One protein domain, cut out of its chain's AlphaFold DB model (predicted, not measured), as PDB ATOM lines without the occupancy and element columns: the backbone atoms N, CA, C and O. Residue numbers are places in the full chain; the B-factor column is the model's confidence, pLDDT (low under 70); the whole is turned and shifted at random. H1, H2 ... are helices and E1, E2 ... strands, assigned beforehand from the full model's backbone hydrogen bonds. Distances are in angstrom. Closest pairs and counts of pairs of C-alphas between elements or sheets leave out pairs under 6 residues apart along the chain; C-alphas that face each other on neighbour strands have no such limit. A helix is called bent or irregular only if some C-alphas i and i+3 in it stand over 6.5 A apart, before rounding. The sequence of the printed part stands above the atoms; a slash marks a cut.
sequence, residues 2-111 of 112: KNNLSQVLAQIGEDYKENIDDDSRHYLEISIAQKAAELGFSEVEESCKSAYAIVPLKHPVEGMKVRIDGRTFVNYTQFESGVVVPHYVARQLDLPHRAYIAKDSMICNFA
ATOM      1  N   LYS A   2      -1.051 -19.806  18.236       83.31
ATOM      2  CA  LYS A   2      -1.999 -20.778  18.825       83.31
ATOM      3  C   LYS A   2      -3.300 -20.152  19.345       83.31
ATOM      4  O   LYS A   2      -4.375 -20.623  18.999       83.31
ATOM      5  N   ASN A   3      -3.200 -19.068  20.119       85.88
ATOM      6  CA  ASN A   3      -4.371 -18.396  20.698       85.88
ATOM      7  C   ASN A   3      -5.299 -17.837  19.610       85.88
ATOM      8  O   ASN A   3      -6.497 -18.095  19.636       85.88
ATOM      9  N   ASN A   4      -4.730 -17.162  18.610       89.44
ATOM     10  CA  ASN A   4      -5.486 -16.581  17.501       89.44
ATOM     11  C   ASN A   4      -6.176 -17.669  16.665       89.44
ATOM     12  O   ASN A   4      -7.351 -17.549  16.343       89.44
ATOM     13  N   LEU A   5      -5.474 -18.768  16.361       88.19
ATOM     14  CA  LEU A   5      -6.052 -19.900  15.634       88.19
ATOM     15  C   LEU A   5      -7.182 -20.563  16.440       88.19
ATOM     16  O   LEU A   5      -8.232 -20.870  15.884       88.19
ATOM     17  N   SER A   6      -7.003 -20.726  17.753       89.88
ATOM     18  CA  SER A   6      -8.060 -21.223  18.637       89.88
ATOM     19  C   SER A   6      -9.289 -20.315  18.616       89.88
ATOM     20  O   SER A   6     -10.404 -20.824  18.607       89.88
ATOM     21  N   GLN A   7      -9.106 -18.990  18.594       90.19
ATOM     22  CA  GLN A   7     -10.214 -18.037  18.500       90.19
ATOM     23  C   GLN A   7     -10.931 -18.120  17.151       90.19
ATOM     24  O   GLN A   7     -12.156 -18.115  17.127       90.19
ATOM     25  N   VAL A   8     -10.194 -18.259  16.044       91.62
ATOM     26  CA  VAL A   8     -10.781 -18.449  14.706       91.62
ATOM     27  C   VAL A   8     -11.664 -19.696  14.680       91.62
ATOM     28  O   VAL A   8     -12.817 -19.625  14.266       91.62
ATOM     29  N   LEU A   9     -11.150 -20.834  15.155       90.62
ATOM     30  CA  LEU A   9     -11.910 -22.086  15.166       90.62
ATOM     31  C   LEU A   9     -13.086 -22.055  16.143       90.62
ATOM     32  O   LEU A   9     -14.136 -22.616  15.838       90.62
ATOM     33  N   ALA A  10     -12.932 -21.393  17.292       90.31
ATOM     34  CA  ALA A  10     -14.027 -21.187  18.231       90.31
ATOM     35  C   ALA A  10     -15.139 -20.340  17.599       90.31
ATOM     36  O   ALA A  10     -16.302 -20.713  17.695       90.31
ATOM     37  N   GLN A  11     -14.786 -19.264  16.887       91.44
ATOM     38  CA  GLN A  11     -15.763 -18.427  16.194       91.44
ATOM     39  C   GLN A  11     -16.499 -19.211  15.105       91.44
ATOM     40  O   GLN A  11     -17.717 -19.137  15.030       91.44
ATOM     41  N   ILE A  12     -15.785 -20.013  14.308       91.12
ATOM     42  CA  ILE A  12     -16.409 -20.898  13.314       91.12
ATOM     43  C   ILE A  12     -17.358 -21.894  13.994       91.12
ATOM     44  O   ILE A  12     -18.463 -22.123  13.516       91.12
ATOM     45  N   GLY A  13     -16.944 -22.486  15.113       89.31
ATOM     46  CA  GLY A  13     -17.792 -23.400  15.873       89.31
ATOM     47  C   GLY A  13     -19.073 -22.731  16.366       89.31
ATOM     48  O   GLY A  13     -20.143 -23.305  16.214       89.31
ATOM     49  N   GLU A  14     -18.978 -21.515  16.904       90.19
ATOM     50  CA  GLU A  14     -20.137 -20.765  17.395       90.19
ATOM     51  C   GLU A  14     -21.057 -20.298  16.256       90.19
ATOM     52  O   GLU A  14     -22.270 -20.464  16.370       90.19
ATOM     53  N   ASP A  15     -20.505 -19.819  15.135       88.69
ATOM     54  CA  ASP A  15     -21.274 -19.358  13.967       88.69
ATOM     55  C   ASP A  15     -22.178 -20.465  13.387       88.69
ATOM     56  O   ASP A  15     -23.252 -20.184  12.856       88.69
ATOM     57  N   TYR A  16     -21.755 -21.730  13.498       88.25
ATOM     58  CA  TYR A  16     -22.461 -22.879  12.919       88.25
ATOM     59  C   TYR A  16     -23.025 -23.860  13.951       88.25
ATOM     60  O   TYR A  16     -23.659 -24.839  13.561       88.25
ATOM     61  N   LYS A  17     -22.858 -23.605  15.252       87.00
ATOM     62  CA  LYS A  17     -23.171 -24.523  16.362       87.00
ATOM     63  C   LYS A  17     -24.539 -25.189  16.265       87.00
ATOM     64  O   LYS A  17     -24.675 -26.390  16.484       87.00
ATOM     65  N   GLU A  18     -25.566 -24.417  15.923       86.88
ATOM     66  CA  GLU A  18     -26.940 -24.920  15.836       86.88
ATOM     67  C   GLU A  18     -27.157 -25.841  14.628       86.88
ATOM     68  O   GLU A  18     -28.014 -26.730  14.662       86.88
ATOM     69  N   ASN A  19     -26.346 -25.669  13.586       85.62
ATOM     70  CA  ASN A  19     -26.436 -26.380  12.321       85.62
ATOM     71  C   ASN A  19     -25.397 -27.505  12.188       85.62
ATOM     72  O   ASN A  19     -25.375 -28.156  11.152       85.62
ATOM     73  N   ILE A  20     -24.557 -27.758  13.197       88.31
ATOM     74  CA  ILE A  20     -23.541 -28.816  13.135       88.31
ATOM     75  C   ILE A  20     -24.138 -30.202  13.399       88.31
ATOM     76  O   ILE A  20     -24.892 -30.384  14.355       88.31
ATOM     77  N   ASP A  21     -23.779 -31.183  12.567       87.44
ATOM     78  CA  ASP A  21     -24.144 -32.596  12.742       87.44
ATOM     79  C   ASP A  21     -22.991 -33.524  12.377       87.44
ATOM     80  O   ASP A  21     -22.629 -33.652  11.207       87.44
ATOM     81  N   ASP A  22     -22.446 -34.190  13.394       80.94
ATOM     82  CA  ASP A  22     -21.295 -35.088  13.286       80.94
ATOM     83  C   ASP A  22     -21.497 -36.267  12.321       80.94
ATOM     84  O   ASP A  22     -20.515 -36.791  11.799       80.94
ATOM     85  N   ASP A  23     -22.738 -36.707  12.086       82.00
ATOM     86  CA  ASP A  23     -23.043 -37.848  11.213       82.00
ATOM     87  C   ASP A  23     -23.451 -37.407   9.797       82.00
ATOM     88  O   ASP A  23     -23.725 -38.235   8.918       82.00
ATOM     89  N   SER A  24     -23.475 -36.096   9.538       86.69
ATOM     90  CA  SER A  24     -23.916 -35.569   8.259       86.69
ATOM     91  C   SER A  24     -22.918 -35.819   7.137       86.69
ATOM     92  O   SER A  24     -21.704 -35.664   7.250       86.69
ATOM     93  N   ARG A  25     -23.476 -36.133   5.969       89.75
ATOM     94  CA  ARG A  25     -22.746 -36.147   4.697       89.75
ATOM     95  C   ARG A  25     -22.587 -34.758   4.090       89.75
ATOM     96  O   ARG A  25     -21.844 -34.614   3.131       89.75
ATOM     97  N   HIS A  26     -23.327 -33.759   4.562       90.88
ATOM     98  CA  HIS A  26     -23.250 -32.389   4.068       90.88
ATOM     99  C   HIS A  26     -22.207 -31.632   4.876       90.88
ATOM    100  O   HIS A  26     -22.206 -31.725   6.097       90.88
ATOM    101  N   TYR A  27     -21.344 -30.871   4.217       90.75
ATOM    102  CA  TYR A  27     -20.387 -30.016   4.911       90.75
ATOM    103  C   TYR A  27     -20.178 -28.692   4.183       90.75
ATOM    104  O   TYR A  27     -20.517 -28.572   3.004       90.75
ATOM    105  N   LEU A  28     -19.638 -27.711   4.894       90.12
ATOM    106  CA  LEU A  28     -19.174 -26.434   4.361       90.12
ATOM    107  C   LEU A  28     -17.656 -26.354   4.508       90.12
ATOM    108  O   LEU A  28     -17.124 -26.731   5.554       90.12
ATOM    109  N   GLU A  29     -16.973 -25.853   3.484       89.50
ATOM    110  CA  GLU A  29     -15.558 -25.490   3.578       89.50
ATOM    111  C   GLU A  29     -15.432 -24.013   3.925       89.50
ATOM    112  O   GLU A  29     -15.959 -23.148   3.226       89.50
ATOM    113  N   ILE A  30     -14.713 -23.724   5.001       89.88
ATOM    114  CA  ILE A  30     -14.451 -22.374   5.480       89.88
ATOM    115  C   ILE A  30     -12.946 -22.155   5.457       89.88
ATOM    116  O   ILE A  30     -12.183 -22.889   6.087       89.88
ATOM    117  N   SER A  31     -12.500 -21.131   4.733       90.62
ATOM    118  CA  SER A  31     -11.089 -20.747   4.723       90.62
ATOM    119  C   SER A  31     -10.684 -20.212   6.096       90.62
ATOM    120  O   SER A  31     -11.196 -19.186   6.553       90.62
ATOM    121  N   ILE A  32      -9.733 -20.888   6.749       91.00
ATOM    122  CA  ILE A  32      -9.201 -20.445   8.046       91.00
ATOM    123  C   ILE A  32      -8.496 -19.099   7.876       91.00
ATOM    124  O   ILE A  32      -8.630 -18.225   8.729       91.00
ATOM    125  N   ALA A  33      -7.787 -18.907   6.760       90.50
ATOM    126  CA  ALA A  33      -7.091 -17.658   6.482       90.50
ATOM    127  C   ALA A  33      -8.054 -16.483   6.289       90.50
ATOM    128  O   ALA A  33      -7.817 -15.414   6.842       90.50
ATOM    129  N   GLN A  34      -9.164 -16.689   5.575       90.19
ATOM    130  CA  GLN A  34     -10.171 -15.643   5.390       90.19
ATOM    131  C   GLN A  34     -10.788 -15.234   6.731       90.19
ATOM    132  O   GLN A  34     -10.822 -14.051   7.053       90.19
ATOM    133  N   LYS A  35     -11.192 -16.211   7.552       90.56
ATOM    134  CA  LYS A  35     -11.759 -15.933   8.878       90.56
ATOM    135  C   LYS A  35     -10.741 -15.277   9.819       90.56
ATOM    136  O   LYS A  35     -11.093 -14.415  10.617       90.56
ATOM    137  N   ALA A  36      -9.466 -15.649   9.711       90.75
ATOM    138  CA  ALA A  36      -8.383 -14.991  10.432       90.75
ATOM    139  C   ALA A  36      -8.195 -13.532   9.995       90.75
ATOM    140  O   ALA A  36      -8.025 -12.672  10.855       90.75
ATOM    141  N   ALA A  37      -8.267 -13.241   8.694       90.12
ATOM    142  CA  ALA A  37      -8.176 -11.883   8.165       90.12
ATOM    143  C   ALA A  37      -9.341 -11.000   8.649       90.12
ATOM    144  O   ALA A  37      -9.107  -9.872   9.080       90.12
ATOM    145  N   GLU A  38     -10.572 -11.529   8.673       89.69
ATOM    146  CA  GLU A  38     -11.752 -10.836   9.224       89.69
ATOM    147  C   GLU A  38     -11.580 -10.456  10.703       89.69
ATOM    148  O   GLU A  38     -12.050  -9.406  11.137       89.69
ATOM    149  N   LEU A  39     -10.873 -11.290  11.473       88.50
ATOM    150  CA  LEU A  39     -10.567 -11.051  12.886       88.50
ATOM    151  C   LEU A  39      -9.282 -10.226  13.109       88.50
ATOM    152  O   LEU A  39      -8.937  -9.929  14.252       88.50
ATOM    153  N   GLY A  40      -8.565  -9.849  12.044       91.38
ATOM    154  CA  GLY A  40      -7.311  -9.090  12.127       91.38
ATOM    155  C   GLY A  40      -6.083  -9.919  12.533       91.38
ATOM    156  O   GLY A  40      -5.099  -9.370  13.028       91.38
ATOM    157  N   PHE A  41      -6.110 -11.240  12.344       90.94
ATOM    158  CA  PHE A  41      -5.036 -12.165  12.719       90.94
ATOM    159  C   PHE A  41      -4.117 -12.533  11.543       90.94
ATOM    160  O   PHE A  41      -4.059 -13.692  11.124       90.94
ATOM    161  N   SER A  42      -3.326 -11.571  11.062       87.88
ATOM    162  CA  SER A  42      -2.439 -11.743   9.896       87.88
ATOM    163  C   SER A  42      -1.440 -12.909  10.017       87.88
ATOM    164  O   SER A  42      -1.142 -13.577   9.035       87.88
ATOM    165  N   GLU A  43      -0.965 -13.232  11.225       87.44
ATOM    166  CA  GLU A  43      -0.049 -14.369  11.440       87.44
ATOM    167  C   GLU A  43      -0.711 -15.733  11.144       87.44
ATOM    168  O   GLU A  43      -0.077 -16.651  10.612       87.44
ATOM    169  N   VAL A  44      -2.002 -15.871  11.474       86.62
ATOM    170  CA  VAL A  44      -2.783 -17.088  11.191       86.62
ATOM    171  C   VAL A  44      -3.182 -17.119   9.724       86.62
ATOM    172  O   VAL A  44      -3.104 -18.179   9.111       86.62
ATOM    173  N   GLU A  45      -3.548 -15.968   9.159       88.19
ATOM    174  CA  GLU A  45      -3.808 -15.822   7.728       88.19
ATOM    175  C   GLU A  45      -2.633 -16.356   6.903       88.19
ATOM    176  O   GLU A  45      -2.836 -17.223   6.059       88.19
ATOM    177  N   GLU A  46      -1.402 -15.916   7.192       87.19
ATOM    178  CA  GLU A  46      -0.212 -16.355   6.459       87.19
ATOM    179  C   GLU A  46       0.118 -17.834   6.653       87.19
ATOM    180  O   GLU A  46       0.428 -18.526   5.681       87.19
ATOM    181  N   SER A  47       0.010 -18.342   7.882       85.69
ATOM    182  CA  SER A  47       0.333 -19.743   8.180       85.69
ATOM    183  C   SER A  47      -0.723 -20.728   7.667       85.69
ATOM    184  O   SER A  47      -0.407 -21.886   7.396       85.69
ATOM    185  N   CYS A  48      -1.977 -20.287   7.526       86.06
ATOM    186  CA  CYS A  48      -3.121 -21.121   7.154       86.06
ATOM    187  C   CYS A  48      -3.708 -20.778   5.775       86.06
ATOM    188  O   CYS A  48      -4.850 -21.149   5.509       86.06
ATOM    189  N   LYS A  49      -2.951 -20.129   4.871       85.75
ATOM    190  CA  LYS A  49      -3.429 -19.709   3.528       85.75
ATOM    191  C   LYS A  49      -4.112 -20.813   2.716       85.75
ATOM    192  O   LYS A  49      -4.998 -20.525   1.920       85.75
ATOM    193  N   SER A  50      -3.696 -22.064   2.898       86.19
ATOM    194  CA  SER A  50      -4.244 -23.230   2.188       86.19
ATOM    195  C   SER A  50      -4.993 -24.199   3.105       86.19
ATOM    196  O   SER A  50      -5.279 -25.326   2.703       86.19
ATOM    197  N   ALA A  51      -5.275 -23.795   4.345       89.25
ATOM    198  CA  ALA A  51      -5.963 -24.619   5.321       89.25
ATOM    199  C   ALA A  51      -7.449 -24.251   5.390       89.25
ATOM    200  O   ALA A  51      -7.817 -23.088   5.576       89.25
ATOM    201  N   TYR A  52      -8.292 -25.272   5.289       90.81
ATOM    202  CA  TYR A  52      -9.741 -25.138   5.336       90.81
ATOM    203  C   TYR A  52     -10.285 -25.880   6.551       90.81
ATOM    204  O   TYR A  52      -9.858 -26.994   6.861       90.81
ATOM    205  N   ALA A  53     -11.215 -25.237   7.246       91.56
ATOM    206  CA  ALA A  53     -12.056 -25.864   8.242       91.56
ATOM    207  C   ALA A  53     -13.302 -26.421   7.552       91.56
ATOM    208  O   ALA A  53     -13.901 -25.786   6.689       91.56
ATOM    209  N   ILE A  54     -13.678 -27.622   7.943       91.50
ATOM    210  CA  ILE A  54     -14.816 -28.372   7.454       91.50
ATOM    211  C   ILE A  54     -15.866 -28.351   8.555       91.50
ATOM    212  O   ILE A  54     -15.587 -28.714   9.697       91.50
ATOM    213  N   VAL A  55     -17.075 -27.920   8.220       92.00
ATOM    214  CA  VAL A  55     -18.196 -27.880   9.160       92.00
ATOM    215  C   VAL A  55     -19.269 -28.844   8.664       92.00
ATOM    216  O   VAL A  55     -19.910 -28.541   7.658       92.00
ATOM    217  N   PRO A  56     -19.455 -30.009   9.307       91.25
ATOM    218  CA  PRO A  56     -20.554 -30.923   9.002       91.25
ATOM    219  C   PRO A  56     -21.899 -30.252   9.304       91.25
ATOM    220  O   PRO A  56     -22.081 -29.743  10.402       91.25
ATOM    221  N   LEU A  57     -22.836 -30.226   8.355       89.81
ATOM    222  CA  LEU A  57     -24.098 -29.482   8.457       89.81
ATOM    223  C   LEU A  57     -25.319 -30.407   8.540       89.81
ATOM    224  O   LEU A  57     -25.467 -31.286   7.693       89.81
ATOM    225  N   LYS A  58     -26.259 -30.148   9.457       88.00
ATOM    226  CA  LYS A  58     -27.571 -30.830   9.554       88.00
ATOM    227  C   LYS A  58     -28.350 -30.732   8.253       88.00
ATOM    228  O   LYS A  58     -28.901 -31.715   7.756       88.00
ATOM    229  N   HIS A  59     -28.403 -29.521   7.708       83.00
ATOM    230  CA  HIS A  59     -29.179 -29.212   6.521       83.00
ATOM    231  C   HIS A  59     -28.266 -28.766   5.380       83.00
ATOM    232  O   HIS A  59     -27.291 -28.046   5.609       83.00
ATOM    233  N   PRO A  60     -28.571 -29.165   4.134       80.25
ATOM    234  CA  PRO A  60     -27.881 -28.604   2.986       80.25
ATOM    235  C   PRO A  60     -28.145 -27.095   2.923       80.25
ATOM    236  O   PRO A  60     -29.294 -26.666   3.012       80.25
ATOM    237  N   VAL A  61     -27.090 -26.313   2.724       81.19
ATOM    238  CA  VAL A  61     -27.193 -24.867   2.481       81.19
ATOM    239  C   VAL A  61     -27.296 -24.584   0.981       81.19
ATOM    240  O   VAL A  61     -27.022 -25.458   0.147       81.19
ATOM    241  N   GLU A  62     -27.767 -23.389   0.628       76.56
ATOM    242  CA  GLU A  62     -27.820 -22.940  -0.765       76.56
ATOM    243  C   GLU A  62     -26.408 -22.776  -1.344       76.56
ATOM    244  O   GLU A  62     -25.483 -22.377  -0.640       76.56
ATOM    245  N   GLY A  63     -26.244 -23.115  -2.628       76.88
ATOM    246  CA  GLY A  63     -24.961 -23.042  -3.327       76.88
ATOM    247  C   GLY A  63     -24.631 -24.277  -4.170       76.88
ATOM    248  O   GLY A  63     -25.457 -25.180  -4.357       76.88
ATOM    249  N   MET A  64     -23.409 -24.308  -4.706       73.75
ATOM    250  CA  MET A  64     -22.925 -25.420  -5.525       73.75
ATOM    251  C   MET A  64     -22.659 -26.647  -4.646       73.75
ATOM    252  O   MET A  64     -21.923 -26.574  -3.663       73.75
ATOM    253  N   LYS A  65     -23.239 -27.794  -5.020       84.81
ATOM    254  CA  LYS A  65     -23.081 -29.066  -4.302       84.81
ATOM    255  C   LYS A  65     -22.125 -29.980  -5.049       84.81
ATOM    256  O   LYS A  65     -22.440 -30.432  -6.148       84.81
ATOM    257  N   VAL A  66     -20.985 -30.286  -4.441       86.94
ATOM    258  CA  VAL A  66     -19.961 -31.161  -5.026       86.94
ATOM    259  C   VAL A  66     -19.869 -32.442  -4.216       86.94
ATOM    260  O   VAL A  66     -19.715 -32.410  -2.999       86.94
ATOM    261  N   ARG A  67     -19.961 -33.592  -4.888       89.56
ATOM    262  CA  ARG A  67     -19.771 -34.892  -4.243       89.56
ATOM    263  C   ARG A  67     -18.282 -35.228  -4.200       89.56
ATOM    264  O   ARG A  67     -17.648 -35.312  -5.246       89.56
ATOM    265  N   ILE A  68     -17.759 -35.451  -3.000       90.06
ATOM    266  CA  ILE A  68     -16.363 -35.801  -2.732       90.06
ATOM    267  C   ILE A  68     -16.309 -37.166  -2.038       90.06
ATOM    268  O   ILE A  68     -17.212 -37.545  -1.290       90.06
ATOM    269  N   ASP A  69     -15.253 -37.920  -2.319       89.75
ATOM    270  CA  ASP A  69     -14.958 -39.184  -1.653       89.75
ATOM    271  C   ASP A  69     -14.489 -38.939  -0.210       89.75
ATOM    272  O   ASP A  69     -13.569 -38.146   0.024       89.75
ATOM    273  N   GLY A  70     -15.100 -39.628   0.757       85.69
ATOM    274  CA  GLY A  70     -14.795 -39.497   2.183       85.69
ATOM    275  C   GLY A  70     -13.337 -39.774   2.547       85.69
ATOM    276  O   GLY A  70     -12.821 -39.208   3.510       85.69
ATOM    277  N   ARG A  71     -12.626 -40.575   1.741       89.25
ATOM    278  CA  ARG A  71     -11.200 -40.892   1.944       89.25
ATOM    279  C   ARG A  71     -10.296 -39.666   1.826       89.25
ATOM    280  O   ARG A  71      -9.185 -39.680   2.350       89.25
ATOM    281  N   THR A  72     -10.784 -38.587   1.217       87.94
ATOM    282  CA  THR A  72     -10.106 -37.280   1.196       87.94
ATOM    283  C   THR A  72      -9.871 -36.739   2.614       87.94
ATOM    284  O   THR A  72      -8.911 -36.006   2.847       87.94
ATOM    285  N   PHE A  73     -10.691 -37.154   3.589       87.81
ATOM    286  CA  PHE A  73     -10.634 -36.688   4.975       87.81
ATOM    287  C   PHE A  73      -9.856 -37.609   5.930       87.81
ATOM    288  O   PHE A  73      -9.907 -37.413   7.140       87.81
ATOM    289  N   VAL A  74      -9.092 -38.587   5.424       85.88
ATOM    290  CA  VAL A  74      -8.386 -39.593   6.251       85.88
ATOM    291  C   VAL A  74      -7.429 -39.000   7.303       85.88
ATOM    292  O   VAL A  74      -7.208 -39.608   8.343       85.88
ATOM    293  N   ASN A  75      -6.890 -37.799   7.062       90.12
ATOM    294  CA  ASN A  75      -5.994 -37.084   7.982       90.12
ATOM    295  C   ASN A  75      -6.640 -35.822   8.571       90.12
ATOM    296  O   ASN A  75      -5.954 -34.833   8.839       90.12
ATOM    297  N   TYR A  76      -7.961 -35.831   8.732       92.81
ATOM    298  CA  TYR A  76      -8.690 -34.749   9.378       92.81
ATOM    299  C   TYR A  76      -9.020 -35.103  10.821       92.81
ATOM    300  O   TYR A  76      -9.049 -36.255  11.256       92.81
ATOM    301  N   THR A  77      -9.215 -34.058  11.600       93.56
ATOM    302  CA  THR A  77      -9.389 -34.114  13.037       93.56
ATOM    303  C   THR A  77     -10.575 -33.236  13.400       93.56
ATOM    304  O   THR A  77     -10.689 -32.120  12.905       93.56
ATOM    305  N   GLN A  78     -11.451 -33.749  14.252       92.88
ATOM    306  CA  GLN A  78     -12.649 -33.077  14.722       92.88
ATOM    307  C   GLN A  78     -12.474 -32.590  16.161       92.88
ATOM    308  O   GLN A  78     -12.037 -33.351  17.026       92.88
ATOM    309  N   PHE A  79     -12.846 -31.339  16.417       91.44
ATOM    310  CA  PHE A  79     -12.903 -30.753  17.757       91.44
ATOM    311  C   PHE A  79     -14.259 -30.987  18.428       91.44
ATOM    312  O   PHE A  79     -15.235 -31.336  17.771       91.44
ATOM    313  N   GLU A  80     -14.346 -30.724  19.733       87.12
ATOM    314  CA  GLU A  80     -15.616 -30.781  20.477       87.12
ATOM    315  C   GLU A  80     -16.673 -29.790  19.967       87.12
ATOM    316  O   GLU A  80     -17.865 -30.029  20.131       87.12
ATOM    317  N   SER A  81     -16.261 -28.711  19.295       86.31
ATOM    318  CA  SER A  81     -17.183 -27.804  18.602       86.31
ATOM    319  C   SER A  81     -17.855 -28.437  17.376       86.31
ATOM    320  O   SER A  81     -18.721 -27.815  16.776       86.31
ATOM    321  N   GLY A  82     -17.423 -29.634  16.968       86.81
ATOM    322  CA  GLY A  82     -17.836 -30.322  15.746       86.81
ATOM    323  C   GLY A  82     -17.146 -29.809  14.479       86.81
ATOM    324  O   GLY A  82     -17.269 -30.433  13.427       86.81
ATOM    325  N   VAL A  83     -16.347 -28.739  14.581       91.31
ATOM    326  CA  VAL A  83     -15.483 -28.250  13.499       91.31
ATOM    327  C   VAL A  83     -14.371 -29.258  13.232       91.31
ATOM    328  O   VAL A  83     -13.725 -29.773  14.148       91.31
ATOM    329  N   VAL A  84     -14.122 -29.509  11.957       93.12
ATOM    330  CA  VAL A  84     -13.153 -30.481  11.472       93.12
ATOM    331  C   VAL A  84     -12.043 -29.746  10.725       93.12
ATOM    332  O   VAL A  84     -12.305 -28.870   9.916       93.12
ATOM    333  N   VAL A  85     -10.779 -30.074  10.968       92.94
ATOM    334  CA  VAL A  85      -9.626 -29.442  10.304       92.94
ATOM    335  C   VAL A  85      -8.585 -30.492   9.921       92.94
ATOM    336  O   VAL A  85      -8.584 -31.587  10.489       92.94
ATOM    337  N   PRO A  86      -7.647 -30.190   9.011       92.56
ATOM    338  CA  PRO A  86      -6.498 -31.051   8.784       92.56
ATOM    339  C   PRO A  86      -5.694 -31.271  10.069       92.56
ATOM    340  O   PRO A  86      -5.459 -30.340  10.842       92.56
ATOM    341  N   HIS A  87      -5.184 -32.485  10.272       90.81
ATOM    342  CA  HIS A  87      -4.476 -32.852  11.499       90.81
ATOM    343  C   HIS A  87      -3.278 -31.937  11.815       90.81
ATOM    344  O   HIS A  87      -3.021 -31.621  12.974       90.81
ATOM    345  N   TYR A  88      -2.562 -31.439  10.800       89.19
ATOM    346  CA  TYR A  88      -1.441 -30.511  11.007       89.19
ATOM    347  C   TYR A  88      -1.871 -29.145  11.578       89.19
ATOM    348  O   TYR A  88      -1.064 -28.483  12.227       89.19
ATOM    349  N   VAL A  89      -3.119 -28.721  11.349       89.81
ATOM    350  CA  VAL A  89      -3.707 -27.520  11.963       89.81
ATOM    351  C   VAL A  89      -4.070 -27.833  13.408       89.81
ATOM    352  O   VAL A  89      -3.691 -27.091  14.311       89.81
ATOM    353  N   ALA A  90      -4.726 -28.975  13.641       89.69
ATOM    354  CA  ALA A  90      -5.117 -29.394  14.983       89.69
ATOM    355  C   ALA A  90      -3.918 -29.556  15.923       89.69
ATOM    356  O   ALA A  90      -3.975 -29.104  17.057       89.69
ATOM    357  N   ARG A  91      -2.791 -30.088  15.433       88.88
ATOM    358  CA  ARG A  91      -1.541 -30.231  16.202       88.88
ATOM    359  C   ARG A  91      -0.937 -28.918  16.700       88.88
ATOM    360  O   ARG A  91      -0.086 -28.942  17.586       88.88
ATOM    361  N   GLN A  92      -1.312 -27.783  16.115       87.69
ATOM    362  CA  GLN A  92      -0.850 -26.479  16.592       87.69
ATOM    363  C   GLN A  92      -1.610 -26.042  17.848       87.69
ATOM    364  O   GLN A  92      -1.120 -25.185  18.585       87.69
ATOM    365  N   LEU A  93      -2.773 -26.642  18.103       86.25
ATOM    366  CA  LEU A  93      -3.650 -26.350  19.223       86.25
ATOM    367  C   LEU A  93      -3.564 -27.461  20.266       86.25
ATOM    368  O   LEU A  93      -3.535 -28.643  19.942       86.25
ATOM    369  N   ASP A  94      -3.570 -27.068  21.533       84.56
ATOM    370  CA  ASP A  94      -3.628 -27.996  22.667       84.56
ATOM    371  C   ASP A  94      -5.095 -28.196  23.094       84.56
ATOM    372  O   ASP A  94      -5.466 -28.015  24.249       84.56
ATOM    373  N   LEU A  95      -5.971 -28.446  22.115       85.56
ATOM    374  CA  LEU A  95      -7.409 -28.614  22.333       85.56
ATOM    375  C   LEU A  95      -7.803 -30.091  22.234       85.56
ATOM    376  O   LEU A  95      -7.225 -30.804  21.406       85.56
ATOM    377  N   PRO A  96      -8.810 -30.547  23.000       87.31
ATOM    378  CA  PRO A  96      -9.360 -31.889  22.859       87.31
ATOM    379  C   PRO A  96      -9.880 -32.109  21.439       87.31
ATOM    380  O   PRO A  96     -10.660 -31.313  20.911       87.31
ATOM    381  N   HIS A  97      -9.430 -33.188  20.810       91.38
ATOM    382  CA  HIS A  97      -9.798 -33.504  19.442       91.38
ATOM    383  C   HIS A  97      -9.757 -35.009  19.175       91.38
ATOM    384  O   HIS A  97      -9.013 -35.750  19.817       91.38
ATOM    385  N   ARG A  98     -10.557 -35.464  18.211       91.50
ATOM    386  CA  ARG A  98     -10.659 -36.867  17.784       91.50
ATOM    387  C   ARG A  98     -10.418 -36.999  16.285       91.50
ATOM    388  O   ARG A  98     -10.566 -36.033  15.542       91.50
ATOM    389  N   ALA A  99     -10.056 -38.191  15.820       91.38
ATOM    390  CA  ALA A  99      -9.999 -38.458  14.384       91.38
ATOM    391  C   ALA A  99     -11.392 -38.260  13.767       91.38
ATOM    392  O   ALA A  99     -12.387 -38.724  14.328       91.38
ATOM    393  N   TYR A 100     -11.465 -37.556  12.638       91.50
ATOM    394  CA  TYR A 100     -12.731 -37.355  11.946       91.50
ATOM    395  C   TYR A 100     -13.088 -38.589  11.116       91.50
ATOM    396  O   TYR A 100     -12.252 -39.107  10.375       91.50
ATOM    397  N   ILE A 101     -14.332 -39.051  11.231       89.69
ATOM    398  CA  ILE A 101     -14.841 -40.209  10.495       89.69
ATOM    399  C   ILE A 101     -15.845 -39.704   9.460       89.69
ATOM    400  O   ILE A 101     -17.035 -39.583   9.732       89.69
ATOM    401  N   ALA A 102     -15.350 -39.388   8.264       88.75
ATOM    402  CA  ALA A 102     -16.205 -39.019   7.142       88.75
ATOM    403  C   ALA A 102     -17.014 -40.226   6.635       88.75
ATOM    404  O   ALA A 102     -16.543 -41.364   6.661       88.75
ATOM    405  N   LYS A 103     -18.213 -39.969   6.101       89.06
ATOM    406  CA  LYS A 103     -18.966 -40.960   5.314       89.06
ATOM    407  C   LYS A 103     -18.259 -41.213   3.980       89.06
ATOM    408  O   LYS A 103     -17.592 -40.320   3.466       89.06
ATOM    409  N   ASP A 104     -18.484 -42.376   3.363       88.06
ATOM    410  CA  ASP A 104     -17.888 -42.736   2.061       88.06
ATOM    411  C   ASP A 104     -18.107 -41.677   0.973       88.06
ATOM    412  O   ASP A 104     -17.253 -41.452   0.116       88.06
ATOM    413  N   SER A 105     -19.253 -40.996   1.020       88.56
ATOM    414  CA  SER A 105     -19.573 -39.899   0.121       88.56
ATOM    415  C   SER A 105     -19.997 -38.671   0.912       88.56
ATOM    416  O   SER A 105     -21.025 -38.679   1.591       88.56
ATOM    417  N   MET A 106     -19.212 -37.610   0.765       90.31
ATOM    418  CA  MET A 106     -19.452 -36.305   1.363       90.31
ATOM    419  C   MET A 106     -19.936 -35.325   0.287       90.31
ATOM    420  O   MET A 106     -19.586 -35.438  -0.887       90.31
ATOM    421  N   ILE A 107     -20.756 -34.356   0.671       90.00
ATOM    422  CA  ILE A 107     -21.327 -33.326  -0.194       90.00
ATOM    423  C   ILE A 107     -20.834 -31.981   0.323       90.00
ATOM    424  O   ILE A 107     -21.323 -31.496   1.344       90.00
ATOM    425  N   CYS A 108     -19.877 -31.396  -0.393       87.81
ATOM    426  CA  CYS A 108     -19.439 -30.032  -0.155       87.81
ATOM    427  C   CYS A 108     -20.541 -29.090  -0.614       87.81
ATOM    428  O   CYS A 108     -20.984 -29.177  -1.762       87.81
ATOM    429  N   ASN A 109     -20.984 -28.212   0.271       83.69
ATOM    430  CA  ASN A 109     -21.815 -27.080  -0.083       83.69
ATOM    431  C   ASN A 109     -20.871 -25.881  -0.163       83.69
ATOM    432  O   ASN A 109     -20.357 -25.454   0.861       83.69
ATOM    433  N   PHE A 110     -20.614 -25.368  -1.362       74.12
ATOM    434  CA  PHE A 110     -19.902 -24.105  -1.531       74.12
ATOM    435  C   PHE A 110     -20.926 -22.977  -1.521       74.12
ATOM    436  O   PHE A 110     -21.821 -22.969  -2.368       74.12
ATOM    437  N   ALA A 111     -20.788 -22.032  -0.591       63.66
ATOM    438  CA  ALA A 111     -21.490 -20.760  -0.698       63.66
ATOM    439  C   ALA A 111     -20.926 -20.010  -1.921       63.66
ATOM    440  O   ALA A 111     -19.712 -19.817  -2.008       63.66
TER     441      ALA A 111
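This is residues 2 to 111 of the 112 residues of an uncharacterized protein of Desulfobacterales bacterium (UniProt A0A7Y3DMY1). A strongly twisted four-strand sheet and a small three-strand sheet meet where E2 comes beside E5, and the long helix H1 covers E2 on the larger sheet. The helical hairpin H2 and H3 sits at one end, while the short helices H4 and H5 lie by the larger and the smaller sheet. The printed part has 110 residues, with five named helices and seven named strands in the order H1 E1 H2 H3 E2 E3 H4 E4 E5 H5 E6 E7, of mixed class. The larger sheet runs E2 E1 E7 E3, mixed; the smaller runs E5 E4 E6, antiparallel. The whole is compact, with a radius of gyration of the C-alphas of 13.0 A and spans of 34 by 27 by 24 A.

Start with the larger sheet: E2 is residues 52 to 56, E1 26 to 31 over 16.8 A, E7 105 to 110 over 15.9 A, and E3 64 to 69 over 16.4 A. Find C-alpha 2 at (-1.999, -20.778, 18.825); from there H1 runs 25.9 A to residue 19. It has a kink of 26 degrees near residue 13 and is irregular, with C-alphas 15 and 18 8.2 A apart. H2 is residues 32 to 38, H3 42 to 47, H4 70 to 73 and H5 87 to 90. The smaller sheet has E5 at 84 to 86, E4 at 76 to 79 and E6 at 97 to 99. E7 ends at C-alpha 110, (-19.902, -24.105, -1.531).

Look first at E2 and E1, antiparallel, with N 30 and O 53 2.8 A apart. E1 and E7 are parallel, with N 109 and O 27 at 2.8 A. E7 and E3 are antiparallel, with N 108 and O 66 at 2.8 A. H1 is on this sheet, over E2, at a height of 9.4 A on a local plane fitted to only just enough C-alphas, 6. The closest C-alphas of E2 and E5, Ala 53 and Val 85, are 4.8 A apart. E4 and E5 form a hairpin, with N 77 and O 85 at 2.8 A; E4 and E6 are antiparallel, with N 78 and O 98 at 2.8 A. E5, H5 and E6 form a split strand-helix-strand unit, two strands of one sheet joined through a helix with another strand, E4, between them in the sheet, and its crossover is right-handed. H5 is on this sheet at a height of 7.9 A, only just over E4, on which 3 of its C-alphas fall. H1 touches H2 with residues 4 to 9 alone, about perpendicular at 87 degrees; the closest C-alphas, Val 8 and Ala 36, are 6.0 A apart. H2 and H3 touch as a hairpin, closest at C-alphas 33 and 45, 4.0 A apart. H4 only grazes the larger sheet with residues 70 to 73. Every O i to N i+4 pair is within hydrogen-bond range in H2 and H3, and 12 of 14 in H1; H4 and H5 are too short for such a pair.

The two C-alphas farthest apart, those of Gly 40 and Asp 104, are 36.7 A apart. The printed part has no cut, and no link is long. Mean pLDDT of the printed part is 88.0, and residue 111 is under 70.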